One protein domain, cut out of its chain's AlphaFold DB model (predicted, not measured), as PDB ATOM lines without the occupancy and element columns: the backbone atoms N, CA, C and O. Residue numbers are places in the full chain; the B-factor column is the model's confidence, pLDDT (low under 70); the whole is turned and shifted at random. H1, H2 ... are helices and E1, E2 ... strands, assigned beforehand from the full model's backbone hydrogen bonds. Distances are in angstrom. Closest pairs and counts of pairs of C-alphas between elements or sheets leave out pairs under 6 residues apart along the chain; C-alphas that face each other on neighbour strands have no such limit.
ATOM      1  N   ILE A   3      68.291  56.910  50.861       83.75
ATOM      2  CA  ILE A   3      69.355  57.392  49.972       83.75
ATOM      3  C   ILE A   3      69.726  56.256  49.026       83.75
ATOM      4  O   ILE A   3      70.054  55.164  49.477       83.75
ATOM      5  N   ARG A   4      69.679  56.492  47.719       84.38
ATOM      6  CA  ARG A   4      70.091  55.491  46.735       84.38
ATOM      7  C   ARG A   4      71.565  55.688  46.396       84.38
ATOM      8  O   ARG A   4      71.952  56.798  46.050       84.38
ATOM      9  N   LEU A   5      72.359  54.629  46.519       84.25
ATOM     10  CA  LEU A   5      73.788  54.625  46.211       84.25
ATOM     11  C   LEU A   5      74.044  53.543  45.165       84.25
ATOM     12  O   LEU A   5      73.884  52.355  45.451       84.25
ATOM     13  N   CYS A   6      74.395  53.963  43.953       83.88
ATOM     14  CA  CYS A   6      74.819  53.047  42.900       83.88
ATOM     15  C   CYS A   6      76.347  53.086  42.763       83.88
ATOM     16  O   CYS A   6      76.990  54.003  43.268       83.88
ATOM     17  N   GLU A   7      76.928  52.091  42.094       81.12
ATOM     18  CA  GLU A   7      78.386  51.927  41.941       81.12
ATOM     19  C   GLU A   7      79.097  53.152  41.322       81.12
ATOM     20  O   GLU A   7      80.272  53.400  41.575       81.12
ATOM     21  N   ASP A   8      78.366  53.983  40.576       78.50
ATOM     22  CA  ASP A   8      78.822  55.262  40.019       78.50
ATOM     23  C   ASP A   8      78.841  56.427  41.029       78.50
ATOM     24  O   ASP A   8      79.193  57.553  40.676       78.50
ATOM     25  N   THR A   9      78.462  56.177  42.284       79.62
ATOM     26  CA  THR A   9      78.363  57.170  43.358       79.62
ATOM     27  C   THR A   9      79.512  56.977  44.359       79.62
ATOM     28  O   THR A   9      79.311  56.411  45.436       79.62
ATOM     29  N   PRO A  10      80.736  57.458  44.060       80.44
ATOM     30  CA  PRO A  10      81.927  57.154  44.859       80.44
ATOM     31  C   PRO A  10      81.960  57.873  46.210       80.44
ATOM     32  O   PRO A  10      82.793  57.554  47.057       80.44
ATOM     33  N   LYS A  11      81.100  58.879  46.410       86.56
ATOM     34  CA  LYS A  11      81.095  59.693  47.623       86.56
ATOM     35  C   LYS A  11      79.702  60.102  48.069       86.56
ATOM     36  O   LYS A  11      78.813  60.324  47.249       86.56
ATOM     37  N   LEU A  12      79.548  60.274  49.378       86.12
ATOM     38  CA  LEU A  12      78.353  60.808  50.022       86.12
ATOM     39  C   LEU A  12      78.739  62.010  50.885       86.12
ATOM     40  O   LEU A  12      79.530  61.873  51.813       86.12
ATOM     41  N   ALA A  13      78.157  63.172  50.592       86.00
ATOM     42  CA  ALA A  13      78.310  64.377  51.402       86.00
ATOM     43  C   ALA A  13      77.082  64.564  52.303       86.00
ATOM     44  O   ALA A  13      75.948  64.586  51.822       86.00
ATOM     45  N   VAL A  14      77.297  64.713  53.610       83.06
ATOM     46  CA  VAL A  14      76.230  64.855  54.606       83.06
ATOM     47  C   VAL A  14      76.462  66.103  55.443       83.06
ATOM     48  O   VAL A  14      77.523  66.292  56.033       83.06
ATOM     49  N   ARG A  15      75.442  66.957  55.545       81.12
ATOM     50  CA  ARG A  15      75.473  68.093  56.467       81.12
ATOM     51  C   ARG A  15      75.037  67.644  57.858       81.12
ATOM     52  O   ARG A  15      73.886  67.258  58.047       81.12
ATOM     53  N   ILE A  16      75.934  67.741  58.834       75.62
ATOM     54  CA  ILE A  16      75.645  67.418  60.236       75.62
ATOM     55  C   ILE A  16      75.435  68.734  60.989       75.62
ATOM     56  O   ILE A  16      76.372  69.494  61.201       75.62
ATOM     57  N   ALA A  17      74.184  69.035  61.345       67.31
ATOM     58  CA  ALA A  17      73.806  70.314  61.956       67.31
ATOM     59  C   ALA A  17      73.861  70.323  63.498       67.31
ATOM     60  O   ALA A  17      73.574  71.350  64.110       67.31
ATOM     61  N   GLN A  18      74.179  69.196  64.143       64.38
ATOM     62  CA  GLN A  18      74.175  69.096  65.604       64.38
ATOM     63  C   GLN A  18      75.520  69.504  66.228       64.38
ATOM     64  O   GLN A  18      76.568  69.215  65.649       64.38
ATOM     65  N   PRO A  19      75.514  70.125  67.427       56.34
ATOM     66  CA  PRO A  19      76.733  70.296  68.211       56.34
ATOM     67  C   PRO A  19      77.324  68.910  68.491       56.34
ATOM     68  O   PRO A  19      76.582  67.975  68.803       56.34
ATOM     69  N   GLY A  20      78.642  68.753  68.346       55.81
ATOM     70  CA  GLY A  20      79.298  67.469  68.582       55.81
ATOM     71  C   GLY A  20      78.975  66.920  69.976       55.81
ATOM     72  O   GLY A  20      78.622  67.660  70.904       55.81
ATOM     73  N   CYS A  21      79.062  65.596  70.133       57.31
ATOM     74  CA  CYS A  21      78.755  64.961  71.413       57.31
ATOM     75  C   CYS A  21      79.620  65.593  72.523       57.31
ATOM     76  O   CYS A  21      80.819  65.811  72.351       57.31
ATOM     77  N   ARG A  22      78.999  65.916  73.667       59.94
ATOM     78  CA  ARG A  22      79.656  66.549  74.833       59.94
ATOM     79  C   ARG A  22      80.246  67.952  74.583       59.94
ATOM     80  O   ARG A  22      81.167  68.350  75.291       59.94
ATOM     81  N   GLY A  23      79.721  68.713  73.619       57.19
ATOM     82  CA  GLY A  23      80.100  70.119  73.406       57.19
ATOM     83  C   GLY A  23      81.402  70.326  72.627       57.19
ATOM     84  O   GLY A  23      81.910  71.444  72.581       57.19
ATOM     85  N   ARG A  24      81.943  69.269  72.009       56.69
ATOM     86  CA  ARG A  24      83.081  69.371  71.084       56.69
ATOM     87  C   ARG A  24      82.618  69.861  69.712       56.69
ATOM     88  O   ARG A  24      81.496  69.576  69.293       56.69
ATOM     89  N   GLN A  25      83.477  70.593  69.005       58.38
ATOM     90  CA  GLN A  25      83.232  70.917  67.600       58.38
ATOM     91  C   GLN A  25      83.418  69.660  66.741       58.38
ATOM     92  O   GLN A  25      84.301  68.849  67.005       58.38
ATOM     93  N   LEU A  26      82.590  69.516  65.701       63.78
ATOM     94  CA  LEU A  26      82.634  68.393  64.753       63.78
ATOM     95  C   LEU A  26      84.020  68.204  64.115       63.78
ATOM     96  O   LEU A  26      84.392  67.077  63.807       63.78
ATOM     97  N   MET A  27      84.784  69.290  63.961       61.31
ATOM     98  CA  MET A  27      86.129  69.273  63.375       61.31
ATOM     99  C   MET A  27      87.170  68.534  64.225       61.31
ATOM    100  O   MET A  27      88.124  68.004  63.666       61.31
ATOM    101  N   ASP A  28      86.967  68.430  65.541       66.12
ATOM    102  CA  ASP A  28      87.898  67.744  66.452       66.12
ATOM    103  C   ASP A  28      87.477  66.299  66.752       66.12
ATOM    104  O   ASP A  28      88.078  65.618  67.587       66.12
ATOM    105  N   THR A  29      86.398  65.827  66.127       73.00
ATOM    106  CA  THR A  29      85.821  64.514  66.414       73.00
ATOM    107  C   THR A  29      85.948  63.590  65.226       73.00
ATOM    108  O   THR A  29      85.660  63.962  64.093       73.00
ATOM    109  N   ARG A  30      86.322  62.340  65.497       81.88
ATOM    110  CA  ARG A  30      86.256  61.282  64.497       81.88
ATOM    111  C   ARG A  30      84.793  61.005  64.160       81.88
ATOM    112  O   ARG A  30      84.009  60.710  65.060       81.88
ATOM    113  N   ILE A  31      84.449  61.078  62.881       86.06
ATOM    114  CA  ILE A  31      83.112  60.771  62.371       86.06
ATOM    115  C   ILE A  31      83.251  59.573  61.442       86.06
ATOM    116  O   ILE A  31      84.024  59.627  60.491       86.06
ATOM    117  N   ASP A  32      82.497  58.512  61.701       89.62
ATOM    118  CA  ASP A  32      82.450  57.321  60.860       89.62
ATOM    119  C   ASP A  32      81.004  57.092  60.381       89.62
ATOM    120  O   ASP A  32      80.049  57.305  61.129       89.62
ATOM    121  N   ILE A  33      80.834  56.621  59.145       90.06
ATOM    122  CA  ILE A  33      79.576  56.045  58.656       90.06
ATOM    123  C   ILE A  33      79.683  54.516  58.682       90.06
ATOM    124  O   ILE A  33      80.621  53.928  58.138       90.06
ATOM    125  N   ILE A  34      78.730  53.864  59.341       91.81
ATOM    126  CA  ILE A  34      78.681  52.413  59.531       91.81
ATOM    127  C   ILE A  34      77.525  51.864  58.705       91.81
ATOM    128  O   ILE A  34      76.371  52.167  58.984       91.81
ATOM    129  N   ILE A  35      77.825  51.039  57.706       90.75
ATOM    130  CA  ILE A  35      76.841  50.436  56.808       90.75
ATOM    131  C   ILE A  35      76.614  48.983  57.222       90.75
ATOM    132  O   ILE A  35      77.541  48.174  57.194       90.75
ATOM    133  N   ARG A  36      75.379  48.641  57.598       89.00
ATOM    134  CA  ARG A  36      74.984  47.308  58.076       89.00
ATOM    135  C   ARG A  36      73.664  46.838  57.455       89.00
ATOM    136  O   ARG A  36      72.833  47.669  57.090       89.00
ATOM    137  N   PRO A  37      73.427  45.526  57.330       84.56
ATOM    138  CA  PRO A  37      72.169  45.012  56.786       84.56
ATOM    139  C   PRO A  37      70.965  45.353  57.695       84.56
ATOM    140  O   PRO A  37      71.087  45.359  58.919       84.56
ATOM    141  N   VAL A  38      69.792  45.644  57.102       78.75
ATOM    142  CA  VAL A  38      68.544  45.991  57.840       78.75
ATOM    143  C   VAL A  38      67.984  44.793  58.623       78.75
ATOM    144  O   VAL A  38      67.355  44.960  59.664       78.75
ATOM    145  N   VAL A  39      68.219  43.582  58.128       65.06
ATOM    146  CA  VAL A  39      67.828  42.296  58.720       65.06
ATOM    147  C   VAL A  39      69.002  41.355  58.474       65.06
ATOM    148  O   VAL A  39      69.644  41.506  57.437       65.06
ATOM    149  N   CYS A  40      69.304  40.418  59.380       52.59
ATOM    150  CA  CYS A  40      70.251  39.333  59.109       52.59
ATOM    151  C   CYS A  40      69.885  38.697  57.764       52.59
ATOM    152  O   CYS A  40      68.944  37.912  57.681       52.59
ATOM    153  N   VAL A  41      70.578  39.082  56.690       49.00
ATOM    154  CA  VAL A  41      70.433  38.429  55.397       49.00
ATOM    155  C   VAL A  41      71.192  37.127  55.570       49.00
ATOM    156  O   VAL A  41      72.365  37.032  55.223       49.00
ATOM    157  N   GLU A  42      70.560  36.152  56.219       52.38
ATOM    158  CA  GLU A  42      71.063  34.791  56.285       52.38
ATOM    159  C   GLU A  42      71.034  34.251  54.858       52.38
ATOM    160  O   GLU A  42      70.078  33.624  54.407       52.38
ATOM    161  N   ARG A  43      72.109  34.498  54.106       52.78
ATOM    162  CA  ARG A  43      72.466  33.605  53.012       52.78
ATOM    163  C   ARG A  43      72.968  32.328  53.667       52.78
ATOM    164  O   ARG A  43      74.165  32.136  53.845       52.78
ATOM    165  N   ALA A  44      72.027  31.493  54.085       57.47
ATOM    166  CA  ALA A  44      72.292  30.122  54.458       57.47
ATOM    167  C   ALA A  44      72.941  29.427  53.256       57.47
ATOM    168  O   ALA A  44      72.301  29.246  52.222       57.47
ATOM    169  N   THR A  45      74.221  29.075  53.358       62.56
ATOM    170  CA  THR A  45      74.773  28.069  52.447       62.56
ATOM    171  C   THR A  45      74.432  26.727  53.052       62.56
ATOM    172  O   THR A  45      74.933  26.388  54.123       62.56
ATOM    173  N   THR A  46      73.546  25.984  52.400       66.56
ATOM    174  CA  THR A  46      73.216  24.634  52.844       66.56
ATOM    175  C   THR A  46      74.334  23.703  52.404       66.56
ATOM    176  O   THR A  46      74.552  23.495  51.209       66.56
ATOM    177  N   ARG A  47      75.063  23.146  53.369       79.00
ATOM    178  CA  ARG A  47      75.995  22.051  53.128       79.00
ATOM    179  C   ARG A  47      75.265  20.742  53.392       79.00
ATOM    180  O   ARG A  47      74.830  20.482  54.511       79.00
ATOM    181  N   THR A  48      75.154  19.909  52.367       85.06
ATOM    182  CA  THR A  48      74.638  18.545  52.498       85.06
ATOM    183  C   THR A  48      75.800  17.586  52.725       85.06
ATOM    184  O   THR A  48      76.844  17.682  52.075       85.06
ATOM    185  N   TYR A  49      75.654  16.671  53.679       87.56
ATOM    186  CA  TYR A  49      76.651  15.633  53.937       87.56
ATOM    187  C   TYR A  49      76.003  14.373  54.508       87.56
ATOM    188  O   TYR A  49      74.893  14.395  55.039       87.56
ATOM    189  N   TRP A  50      76.713  13.256  54.378       90.00
ATOM    190  CA  TRP A  50      76.336  11.990  54.992       90.00
ATOM    191  C   TRP A  50      77.076  11.836  56.319       90.00
ATOM    192  O   TRP A  50      78.301  11.942  56.356       90.00
ATOM    193  N   ASP A  51      76.333  11.584  57.395       87.06
ATOM    194  CA  ASP A  51      76.876  11.228  58.708       87.06
ATOM    195  C   ASP A  51      76.392   9.820  59.065       87.06
ATOM    196  O   ASP A  51      75.236   9.604  59.443       87.06
ATOM    197  N   GLY A  52      77.256   8.835  58.821       88.00
ATOM    198  CA  GLY A  52      76.865   7.428  58.805       88.00
ATOM    199  C   GLY A  52      75.823   7.146  57.715       88.00
ATOM    200  O   GLY A  52      76.030   7.472  56.548       88.00
ATOM    201  N   CYS A  53      74.695   6.542  58.099       90.75
ATOM    202  CA  CYS A  53      73.586   6.217  57.189       90.75
ATOM    203  C   CYS A  53      72.518   7.322  57.095       90.75
ATOM    204  O   CYS A  53      71.473   7.102  56.485       90.75
ATOM    205  N   ALA A  54      72.736   8.480  57.725       82.38
ATOM    206  CA  ALA A  54      71.783   9.582  57.727       82.38
ATOM    207  C   ALA A  54      72.239  10.705  56.789       82.38
ATOM    208  O   ALA A  54      73.390  11.143  56.833       82.38
ATOM    209  N   PHE A  55      71.306  11.198  55.972       87.31
ATOM    210  CA  PHE A  55      71.488  12.425  55.206       87.31
ATOM    211  C   PHE A  55      71.257  13.624  56.128       87.31
ATOM    212  O   PHE A  55      70.213  13.706  56.781       87.31
ATOM    213  N   LYS A  56      72.231  14.532  56.206       90.06
ATOM    214  CA  LYS A  56      72.162  15.734  57.038       90.06
ATOM    215  C   LYS A  56      72.324  16.995  56.201       90.06
ATOM    216  O   LYS A  56      73.075  17.033  55.224       90.06
ATOM    217  N   GLU A  57      71.642  18.040  56.652       86.75
ATOM    218  CA  GLU A  57      71.764  19.399  56.142       86.75
ATOM    219  C   GLU A  57      72.297  20.298  57.255       86.75
ATOM    220  O   GLU A  57      71.758  20.325  58.361       86.75
ATOM    221  N   GLU A  58      73.369  21.026  56.964       81.50
ATOM    222  CA  GLU A  58      73.896  22.079  57.822       81.50
ATOM    223  C   GLU A  58      73.678  23.424  57.136       81.50
ATOM    224  O   GLU A  58      74.130  23.655  56.012       81.50
ATOM    225  N   VAL A  59      72.972  24.316  57.825       72.88
ATOM    226  CA  VAL A  59      72.802  25.704  57.406       72.88
ATOM    227  C   VAL A  59      73.989  26.500  57.930       72.88
ATOM    228  O   VAL A  59      74.097  26.737  59.131       72.88
ATOM    229  N   ILE A  60      74.881  26.917  57.031       66.38
ATOM    230  CA  ILE A  60      76.000  27.797  57.372       66.38
ATOM    231  C   ILE A  60      75.529  29.243  57.177       66.38
ATOM    232  O   ILE A  60      75.291  29.644  56.031       66.38
ATOM    233  N   PRO A  61      75.371  30.041  58.249       61.47
ATOM    234  CA  PRO A  61      75.041  31.449  58.099       61.47
ATOM    235  C   PRO A  61      76.221  32.170  57.436       61.47
ATOM    236  O   PRO A  61      77.320  32.187  57.985       61.47
ATOM    237  N   ASN A  62      76.004  32.787  56.271       61.88
ATOM    238  CA  ASN A  62      76.929  33.790  55.740       61.88
ATOM    239  C   ASN A  62      76.485  35.173  56.226       61.88
ATOM    240  O   ASN A  62      75.559  35.743  55.637       61.88
ATOM    241  N   PRO A  63      77.102  35.733  57.280       68.50
ATOM    242  CA  PRO A  63      76.785  37.085  57.700       68.50
ATOM    243  C   PRO A  63      77.233  38.068  56.615       68.50
ATOM    244  O   PRO A  63      78.395  38.079  56.206       68.50
ATOM    245  N   VAL A  64      76.314  38.914  56.153       73.62
ATOM    246  CA  VAL A  64      76.683  40.088  55.354       73.62
ATOM    247  C   VAL A  64      77.499  41.024  56.256       73.62
ATOM    248  O   VAL A  64      77.028  41.348  57.351       73.62
ATOM    249  N   PRO A  65      78.716  41.432  55.854       81.81
ATOM    250  CA  PRO A  65      79.601  42.180  56.734       81.81
ATOM    251  C   PRO A  65      79.089  43.604  56.973       81.81
ATOM    252  O   PRO A  65      78.531  44.243  56.083       81.81
ATOM    253  N   THR A  66      79.339  44.113  58.179       88.25
ATOM    254  CA  THR A  66      79.212  45.541  58.488       88.25
ATOM    255  C   THR A  66      80.459  46.267  57.994       88.25
ATOM    256  O   THR A  66      81.576  45.888  58.347       88.25
ATOM    257  N   LEU A  67      80.275  47.322  57.205       91.81
ATOM    258  CA  LEU A  67      81.357  48.162  56.695       91.81
ATOM    259  C   LEU A  67      81.413  49.482  57.464       91.81
ATOM    260  O   LEU A  67      80.394  49.976  57.939       91.81
ATOM    261  N   ARG A  68      82.606  50.061  57.589       93.00
ATOM    262  CA  ARG A  68      82.835  51.324  58.297       93.00
ATOM    263  C   ARG A  68      83.739  52.214  57.459       93.00
ATOM    264  O   ARG A  68      84.838  51.790  57.111       93.00
ATOM    265  N   TYR A  69      83.292  53.437  57.204       91.44
ATOM    266  CA  TYR A  69      84.039  54.431  56.442       91.44
ATOM    267  C   TYR A  69      84.246  55.686  57.293       91.44
ATOM    268  O   TYR A  69      83.262  56.263  57.759       91.44
ATOM    269  N   PRO A  70      85.492  56.115  57.530       90.06
ATOM    270  CA  PRO A  70      85.746  57.384  58.192       90.06
ATOM    271  C   PRO A  70      85.382  58.555  57.274       90.06
ATOM    272  O   PRO A  70      85.478  58.460  56.048       90.06
ATOM    273  N   ALA A  71      84.989  59.671  57.875       86.00
ATOM    274  CA  ALA A  71      84.918  60.954  57.198       86.00
ATOM    275  C   ALA A  71      86.306  61.336  56.682       86.00
ATOM    276  O   ALA A  71      87.290  61.262  57.421       86.00
ATOM    277  N   PHE A  72      86.381  61.737  55.418       81.19
ATOM    278  CA  PHE A  72      87.651  62.077  54.785       81.19
ATOM    279  C   PHE A  72      87.921  63.579  54.831       81.19
ATOM    280  O   PHE A  72      89.019  64.005  55.177       81.19
ATOM    281  N   GLU A  73      86.909  64.381  54.506       83.25
ATOM    282  CA  GLU A  73      87.036  65.832  54.403       83.25
ATOM    283  C   GLU A  73      85.722  66.548  54.737       83.25
ATOM    284  O   GLU A  73      84.647  65.941  54.805       83.25
ATOM    285  N   LEU A  74      85.839  67.860  54.932       82.50
ATOM    286  CA  LEU A  74      84.729  68.800  54.908       82.50
ATOM    287  C   LEU A  74      84.824  69.585  53.605       82.50
ATOM    288  O   LEU A  74      85.887  70.120  53.299       82.50
ATOM    289  N   ASP A  75      83.736  69.642  52.849       82.25
ATOM    290  CA  ASP A  75      83.702  70.473  51.648       82.25
ATOM    291  C   ASP A  75      83.504  71.963  51.974       82.25
ATOM    292  O   ASP A  75      83.283  72.349  53.126       82.25
ATOM    293  N   ASP A  76      83.548  72.809  50.942       81.75
ATOM    294  CA  ASP A  76      83.403  74.268  51.061       81.75
ATOM    295  C   ASP A  76      82.049  74.703  51.661       81.75
ATOM    296  O   ASP A  76      81.892  75.834  52.120       81.75
ATOM    297  N   GLU A  77      81.059  73.805  51.689       82.00
ATOM    298  CA  GLU A  77      79.739  74.026  52.284       82.00
ATOM    299  C   GLU A  77      79.642  73.502  53.731       82.00
ATOM    300  O   GLU A  77      78.575  73.569  54.355       82.00
ATOM    301  N   GLY A  78      80.739  72.974  54.284       74.94
ATOM    302  CA  GLY A  78      80.802  72.390  55.622       74.94
ATOM    303  C   GLY A  78      80.097  71.035  55.736       74.94
ATOM    304  O   GLY A  78      79.642  70.668  56.823       74.94
ATOM    305  N   ARG A  79      79.949  70.295  54.630       84.38
ATOM    306  CA  ARG A  79      79.398  68.933  54.622       84.38
ATOM    307  C   ARG A  79      80.520  67.922  54.818       84.38
ATOM    308  O   ARG A  79      81.588  68.048  54.232       84.38
ATOM    309  N   VAL A  80      80.248  66.890  55.610       84.38
ATOM    310  CA  VAL A  80      81.152  65.759  55.834       84.38
ATOM    311  C   VAL A  80      81.089  64.827  54.633       84.38
ATOM    312  O   VAL A  80      80.006  64.349  54.293       84.38
ATOM    313  N   VAL A  81      82.232  64.562  54.007       87.62
ATOM    314  CA  VAL A  81      82.328  63.715  52.816       87.62
ATOM    315  C   VAL A  81      82.902  62.348  53.181       87.62
ATOM    316  O   VAL A  81      83.985  62.234  53.761       87.62
ATOM    317  N   PHE A  82      82.169  61.302  52.806       89.75
ATOM    318  CA  PHE A  82      82.581  59.903  52.900       89.75
ATOM    319  C   PHE A  82      82.886  59.371  51.504       89.75
ATOM    320  O   PHE A  82      82.115  59.621  50.578       89.75
ATOM    321  N   TYR A  83      83.974  58.617  51.374       88.88
ATOM    322  CA  TYR A  83      84.364  57.939  50.139       88.88
ATOM    323  C   TYR A  83      84.146  56.436  50.284       88.88
ATOM    324  O   TYR A  83      84.452  55.861  51.331       88.88
ATOM    325  N   PHE A  84      83.625  55.812  49.233       89.75
ATOM    326  CA  PHE A  84      83.334  54.385  49.201       89.75
ATOM    327  C   PHE A  84      84.285  53.660  48.253       89.75
ATOM    328  O   PHE A  84      84.622  54.171  47.187       89.75
ATOM    329  N   ASP A  85      84.718  52.471  48.664       88.44
ATOM    330  CA  ASP A  85      85.598  51.598  47.893       88.44
ATOM    331  C   ASP A  85      84.822  50.396  47.326       88.44
ATOM    332  O   ASP A  85      83.622  50.216  47.563       88.44
ATOM    333  N   ASP A  86      85.537  49.528  46.611       86.19
ATOM    334  CA  ASP A  86      84.988  48.309  46.013       86.19
ATOM    335  C   ASP A  86      84.354  47.359  47.042       86.19
ATOM    336  O   ASP A  86      83.546  46.499  46.684       86.19
ATOM    337  N   LYS A  87      84.668  47.497  48.340       87.88
ATOM    338  CA  LYS A  87      84.058  46.655  49.376       87.88
ATOM    339  C   LYS A  87      82.594  47.003  49.565       87.88
ATOM    340  O   LYS A  87      81.811  46.083  49.801       87.88
ATOM    341  N   LEU A  88      82.201  48.273  49.429       87.88
ATOM    342  CA  LEU A  88      80.783  48.638  49.455       87.88
ATOM    343  C   LEU A  88      80.037  47.962  48.306       87.88
ATOM    344  O   LEU A  88      78.980  47.375  48.519       87.88
ATOM    345  N   TRP A  89      80.619  47.999  47.110       87.06
ATOM    346  CA  TRP A  89      80.007  47.475  45.889       87.06
ATOM    347  C   TRP A  89      80.044  45.946  45.802       87.06
ATOM    348  O   TRP A  89      79.228  45.340  45.109       87.06
ATOM    349  N   SER A  90      80.919  45.305  46.584       84.94
ATOM    350  CA  SER A  90      80.902  43.854  46.793       84.94
ATOM    351  C   SER A  90      79.682  43.365  47.587       84.94
ATOM    352  O   SER A  90      79.360  42.174  47.552       84.94
ATOM    353  N   LEU A  91      78.985  44.264  48.298       84.31
ATOM    354  CA  LEU A  91      77.748  43.917  48.986       84.31
ATOM    355  C   LEU A  91      76.627  43.636  47.975       84.31
ATOM    356  O   LEU A  91      76.546  44.267  46.916       84.31
ATOM    357  N   PRO A  92      75.717  42.694  48.282       83.12
ATOM    358  CA  PRO A  92      74.571  42.457  47.425       83.12
ATOM    359  C   PRO A  92      73.664  43.699  47.376       83.12
ATOM    360  O   PRO A  92      73.481  44.358  48.405       83.12
ATOM    361  N   PRO A  93      73.043  43.995  46.223       85.00
ATOM    362  CA  PRO A  93      72.115  45.113  46.114       85.00
ATOM    363  C   PRO A  93      70.920  44.909  47.051       85.00
ATOM    364  O   PRO A  93      70.462  43.781  47.261       85.00
ATOM    365  N   GLY A  94      70.405  46.002  47.608       84.19
ATOM    366  CA  GLY A  94      69.292  45.983  48.553       84.19
ATOM    367  C   GLY A  94      69.393  47.056  49.632       84.19
ATOM    368  O   GLY A  94      70.212  47.970  49.558       84.19
ATOM    369  N   ARG A  95      68.548  46.929  50.661       86.75
ATOM    370  CA  ARG A  95      68.452  47.921  51.737       86.75
ATOM    371  C   ARG A  95      69.427  47.651  52.876       86.75
ATOM    372  O   ARG A  95      69.451  46.560  53.447       86.75
ATOM    373  N   TYR A  96      70.124  48.707  53.271       89.19
ATOM    374  CA  TYR A  96      71.049  48.750  54.396       89.19
ATOM    375  C   TYR A  96      70.702  49.921  55.320       89.19
ATOM    376  O   TYR A  96      70.018  50.873  54.936       89.19
ATOM    377  N   LEU A  97      71.168  49.838  56.559       89.94
ATOM    378  CA  LEU A  97      71.208  50.951  57.498       89.94
ATOM    379  C   LEU A  97      72.602  51.560  57.458       89.94
ATOM    380  O   LEU A  97      73.593  50.840  57.548       89.94
ATOM    381  N   ALA A  98      72.659  52.879  57.344       90.12
ATOM    382  CA  ALA A  98      73.857  53.666  57.538       90.12
ATOM    383  C   ALA A  98      73.715  54.471  58.829       90.12
ATOM    384  O   ALA A  98      72.844  55.336  58.937       90.12
ATOM    385  N   ASP A  99      74.571  54.186  59.799       89.44
ATOM    386  CA  ASP A  99      74.622  54.881  61.077       89.44
ATOM    387  C   ASP A  99      75.795  55.861  61.078       89.44
ATOM    388  O   ASP A  99      76.911  55.488  60.721       89.44
ATOM    389  N   ILE A 100      75.558  57.109  61.483       87.00
ATOM    390  CA  ILE A 100      76.636  58.081  61.700       87.00
ATOM    391  C   ILE A 100      77.075  57.982  63.157       87.00
ATOM    392  O   ILE A 100      76.297  58.268  64.073       87.00
ATOM    393  N   GLU A 101      78.326  57.591  63.360       87.38
ATOM    394  CA  GLU A 101      78.955  57.468  64.667       87.38
ATOM    395  C   GLU A 101      79.988  58.575  64.867       87.38
ATOM    396  O   GLU A 101      80.892  58.765  64.054       87.38
ATOM    397  N   ILE A 102      79.860  59.301  65.978       82.25
ATOM    398  CA  ILE A 102      80.811  60.329  66.400       82.25
ATOM    399  C   ILE A 102      81.600  59.802  67.601       82.25
ATOM    400  O   ILE A 102      81.020  59.307  68.571       82.25
ATOM    401  N   ASP A 103      82.925  59.917  67.535       80.75
ATOM    402  CA  ASP A 103      83.873  59.544  68.595       80.75
ATOM    403  C   ASP A 103      83.730  58.082  69.071       80.75
ATOM    404  O   ASP A 103      83.872  57.768  70.249       80.75
ATOM    405  N   GLY A 104      83.386  57.172  68.152       73.44
ATOM    406  CA  GLY A 104      83.392  55.725  68.398       73.44
ATOM    407  C   GLY A 104      82.276  55.179  69.299       73.44
ATOM    408  O   GLY A 104      82.278  53.989  69.602       73.44
ATOM    409  N   ALA A 105      81.357  56.022  69.780       68.31
ATOM    410  CA  ALA A 105      80.335  55.601  70.746       68.31
ATOM    411  C   ALA A 105      78.985  56.315  70.597       68.31
ATOM    412  O   ALA A 105      77.977  55.855  71.133       68.31
ATOM    413  N   CYS A 106      78.950  57.459  69.914       71.12
ATOM    414  CA  CYS A 106      77.769  58.304  69.838       71.12
ATOM    415  C   CYS A 106      77.087  58.106  68.479       71.12
ATOM    416  O   CYS A 106      77.416  58.795  67.512       71.12
ATOM    417  N   THR A 107      76.154  57.153  68.387       69.25
ATOM    418  CA  THR A 107      75.299  57.018  67.199       69.25
ATOM    419  C   THR A 107      74.298  58.165  67.180       69.25
ATOM    420  O   THR A 107      73.375  58.203  67.991       69.25
ATOM    421  N   GLN A 108      74.492  59.116  66.271       69.19
ATOM    422  CA  GLN A 108      73.650  60.312  66.205       69.19
ATOM    423  C   GLN A 108      72.399  60.095  65.362       69.19
ATOM    424  O   GLN A 108      71.331  60.631  65.654       69.19
ATOM    425  N   THR A 109      72.528  59.330  64.281       76.44
ATOM    426  CA  THR A 109      71.420  59.109  63.359       76.44
ATOM    427  C   THR A 109      71.601  57.826  62.567       76.44
ATOM    428  O   THR A 109      72.728  57.389  62.328       76.44
ATOM    429  N   SER A 110      70.472  57.268  62.142       83.12
ATOM    430  CA  SER A 110      70.379  56.118  61.253       83.12
ATOM    431  C   SER A 110      69.599  56.531  60.014       83.12
ATOM    432  O   SER A 110      68.477  57.034  60.110       83.12
ATOM    433  N   MET A 111      70.166  56.285  58.841       87.00
ATOM    434  CA  MET A 111      69.504  56.486  57.557       87.00
ATOM    435  C   MET A 111      69.436  55.172  56.788       87.00
ATOM    436  O   MET A 111      70.305  54.316  56.907       87.00
ATOM    437  N   GLN A 112      68.379  54.997  56.000       87.38
ATOM    438  CA  GLN A 112      68.285  53.853  55.100       87.38
ATOM    439  C   GLN A 112      68.996  54.188  53.798       87.38
ATOM    440  O   GLN A 112      68.731  55.238  53.203       87.38
ATOM    441  N   ILE A 113      69.855  53.280  53.352       89.12
ATOM    442  CA  ILE A 113      70.476  53.339  52.034       89.12
ATOM    443  C   ILE A 113      69.991  52.156  51.191       89.12
ATOM    444  O   ILE A 113      69.775  51.062  51.710       89.12
ATOM    445  N   ASP A 114      69.795  52.384  49.900       87.44
ATOM    446  CA  ASP A 114      69.455  51.359  48.916       87.44
ATOM    447  C   ASP A 114      70.633  51.215  47.947       87.44
ATOM    448  O   ASP A 114      70.910  52.136  47.172       87.44
ATOM    449  N   LEU A 115      71.360  50.097  48.049       86.44
ATOM    450  CA  LEU A 115      72.514  49.790  47.204       86.44
ATOM    451  C   LEU A 115      72.044  49.208  45.870       86.44
ATOM    452  O   LEU A 115      71.309  48.217  45.834       86.44
ATOM    453  N   CYS A 116      72.499  49.805  44.771       81.00
ATOM    454  CA  CYS A 116      72.207  49.363  43.412       81.00
ATOM    455  C   CYS A 116      73.483  49.051  42.629       81.00
ATOM    456  O   CYS A 116      74.250  49.936  42.281       81.00
ATOM    457  N   ASN A 117      73.633  47.792  42.226       66.75
ATOM    458  CA  ASN A 117      74.772  47.332  41.421       66.75
ATOM    459  C   ASN A 117      74.441  47.370  39.916       66.75
ATOM    460  O   ASN A 117      74.952  46.570  39.138       66.75
TER     461      ASN A 117
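Overview. This is residues 3 to 117 of the 138 residues of an uncharacterized protein of Escherichia coli (UniProt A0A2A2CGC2). Look first for a seven-stranded sheet, E1 E9 E8 E3 E6 E7 E2, curled like part of a barrel and left open between its edge strands E1 and E2; from one end of this body a long two-stranded arm, the hairpin E4 and E5, reaches away to a tip at residues 50 to 55 that sticks out free. A long link without named elements, residues 15 to 30, lies at the end of the body away from the arm, and the short helix H1 only grazes the curled sheet. The printed part has 115 residues, with nine named strands and one named helix in the order E1 E2 E3 E4 E5 E6 E7 H1 E8 E9; the class is mostly strand, the large sheet is mixed and the two-stranded one antiparallel. The whole is loose, with a radius of gyration of the C-alphas of 18.8 A, and the arm makes much of the longest of its three spans, 67 by 33 by 18 A.

Along the chain. Begin in the large sheet with E3, residues 31 to 37, 20.0 A long; its neighbours there are E8, residues 94 to 102, 25.6 A, and E6, residues 67 to 74, 21.0 A. Beyond E8 comes E9, residues 106 to 116, the longest strand at 28.4 A, which ends at C-alpha 116 at (72.207, 49.363, 43.412). E1, residues 3 to 6, is 9.9 A long; find C-alpha 3 at (69.355, 57.392, 49.972), where the printed part begins. On the other side, E7 is residues 80 to 83 and E2 residues 11 to 14. For the arm, find C-alpha 43 at (72.466, 33.605, 53.012); from there E4, residues 43 to 51, runs 23.5 A, and E5, residues 54 to 62, runs back 24.8 A. H1 is residues 86 to 89.

Arrangement. Start at E3, whose centre is the nearest to the mean of the C-alphas, at 3.8 A. E3 and E8 are antiparallel at 153 degrees, with N 34 and O 99 at 2.8 A, within hydrogen-bond range. On the other side of E3, E6 is antiparallel to it at 148 degrees, with N 33 and O 69 at 2.8 A. E6 is staggered: it pairs with E3 over residues 67 to 70 and with E7 over residues 71 to 74. E6 and E7 form a hairpin, with N 81 and O 73 at 2.9 A. E7 and the edge strand E2 are antiparallel at 161 degrees, with N 14 and O 80 at 2.8 A. Go back to E8: with E9 it forms a hairpin, with N 98 and O 111 at 2.8 A, and E9 bends by 60 degrees at residue 109. The edge strand E1 is parallel to E9 at 48 degrees, with N 5 and O 114 at 3.0 A. E1 and E2 are apart. From edge to edge the way across the sheet turns by 190 degrees. H1 is on this sheet but only grazes it, with residues 87 to 89; its closest C-alphas to E6 are those of Leu 88 and Leu 67, 7.3 A apart. H1 is too short for an O i to N i+4 pair, and its one O i to N i+3 pair is within range. In the arm, E4 and E5 are antiparallel at 155 degrees, with N 47 and O 58 at 2.8 A; E4 is apart from E3, and E5 from E6.

Size, cuts and confidence. The two C-alphas farthest apart are those of Cys 53 and Asp 76, 69.0 A. The printed part has no cut. The link from E2 to E3, with 16 residues, is long, and the other links are tight. In this predicted model the mean pLDDT of the printed part is 79.0; look for values under 70 at residues 17 to 28, 39 to 46, 60 to 63, 105, 107 to 108 and 117.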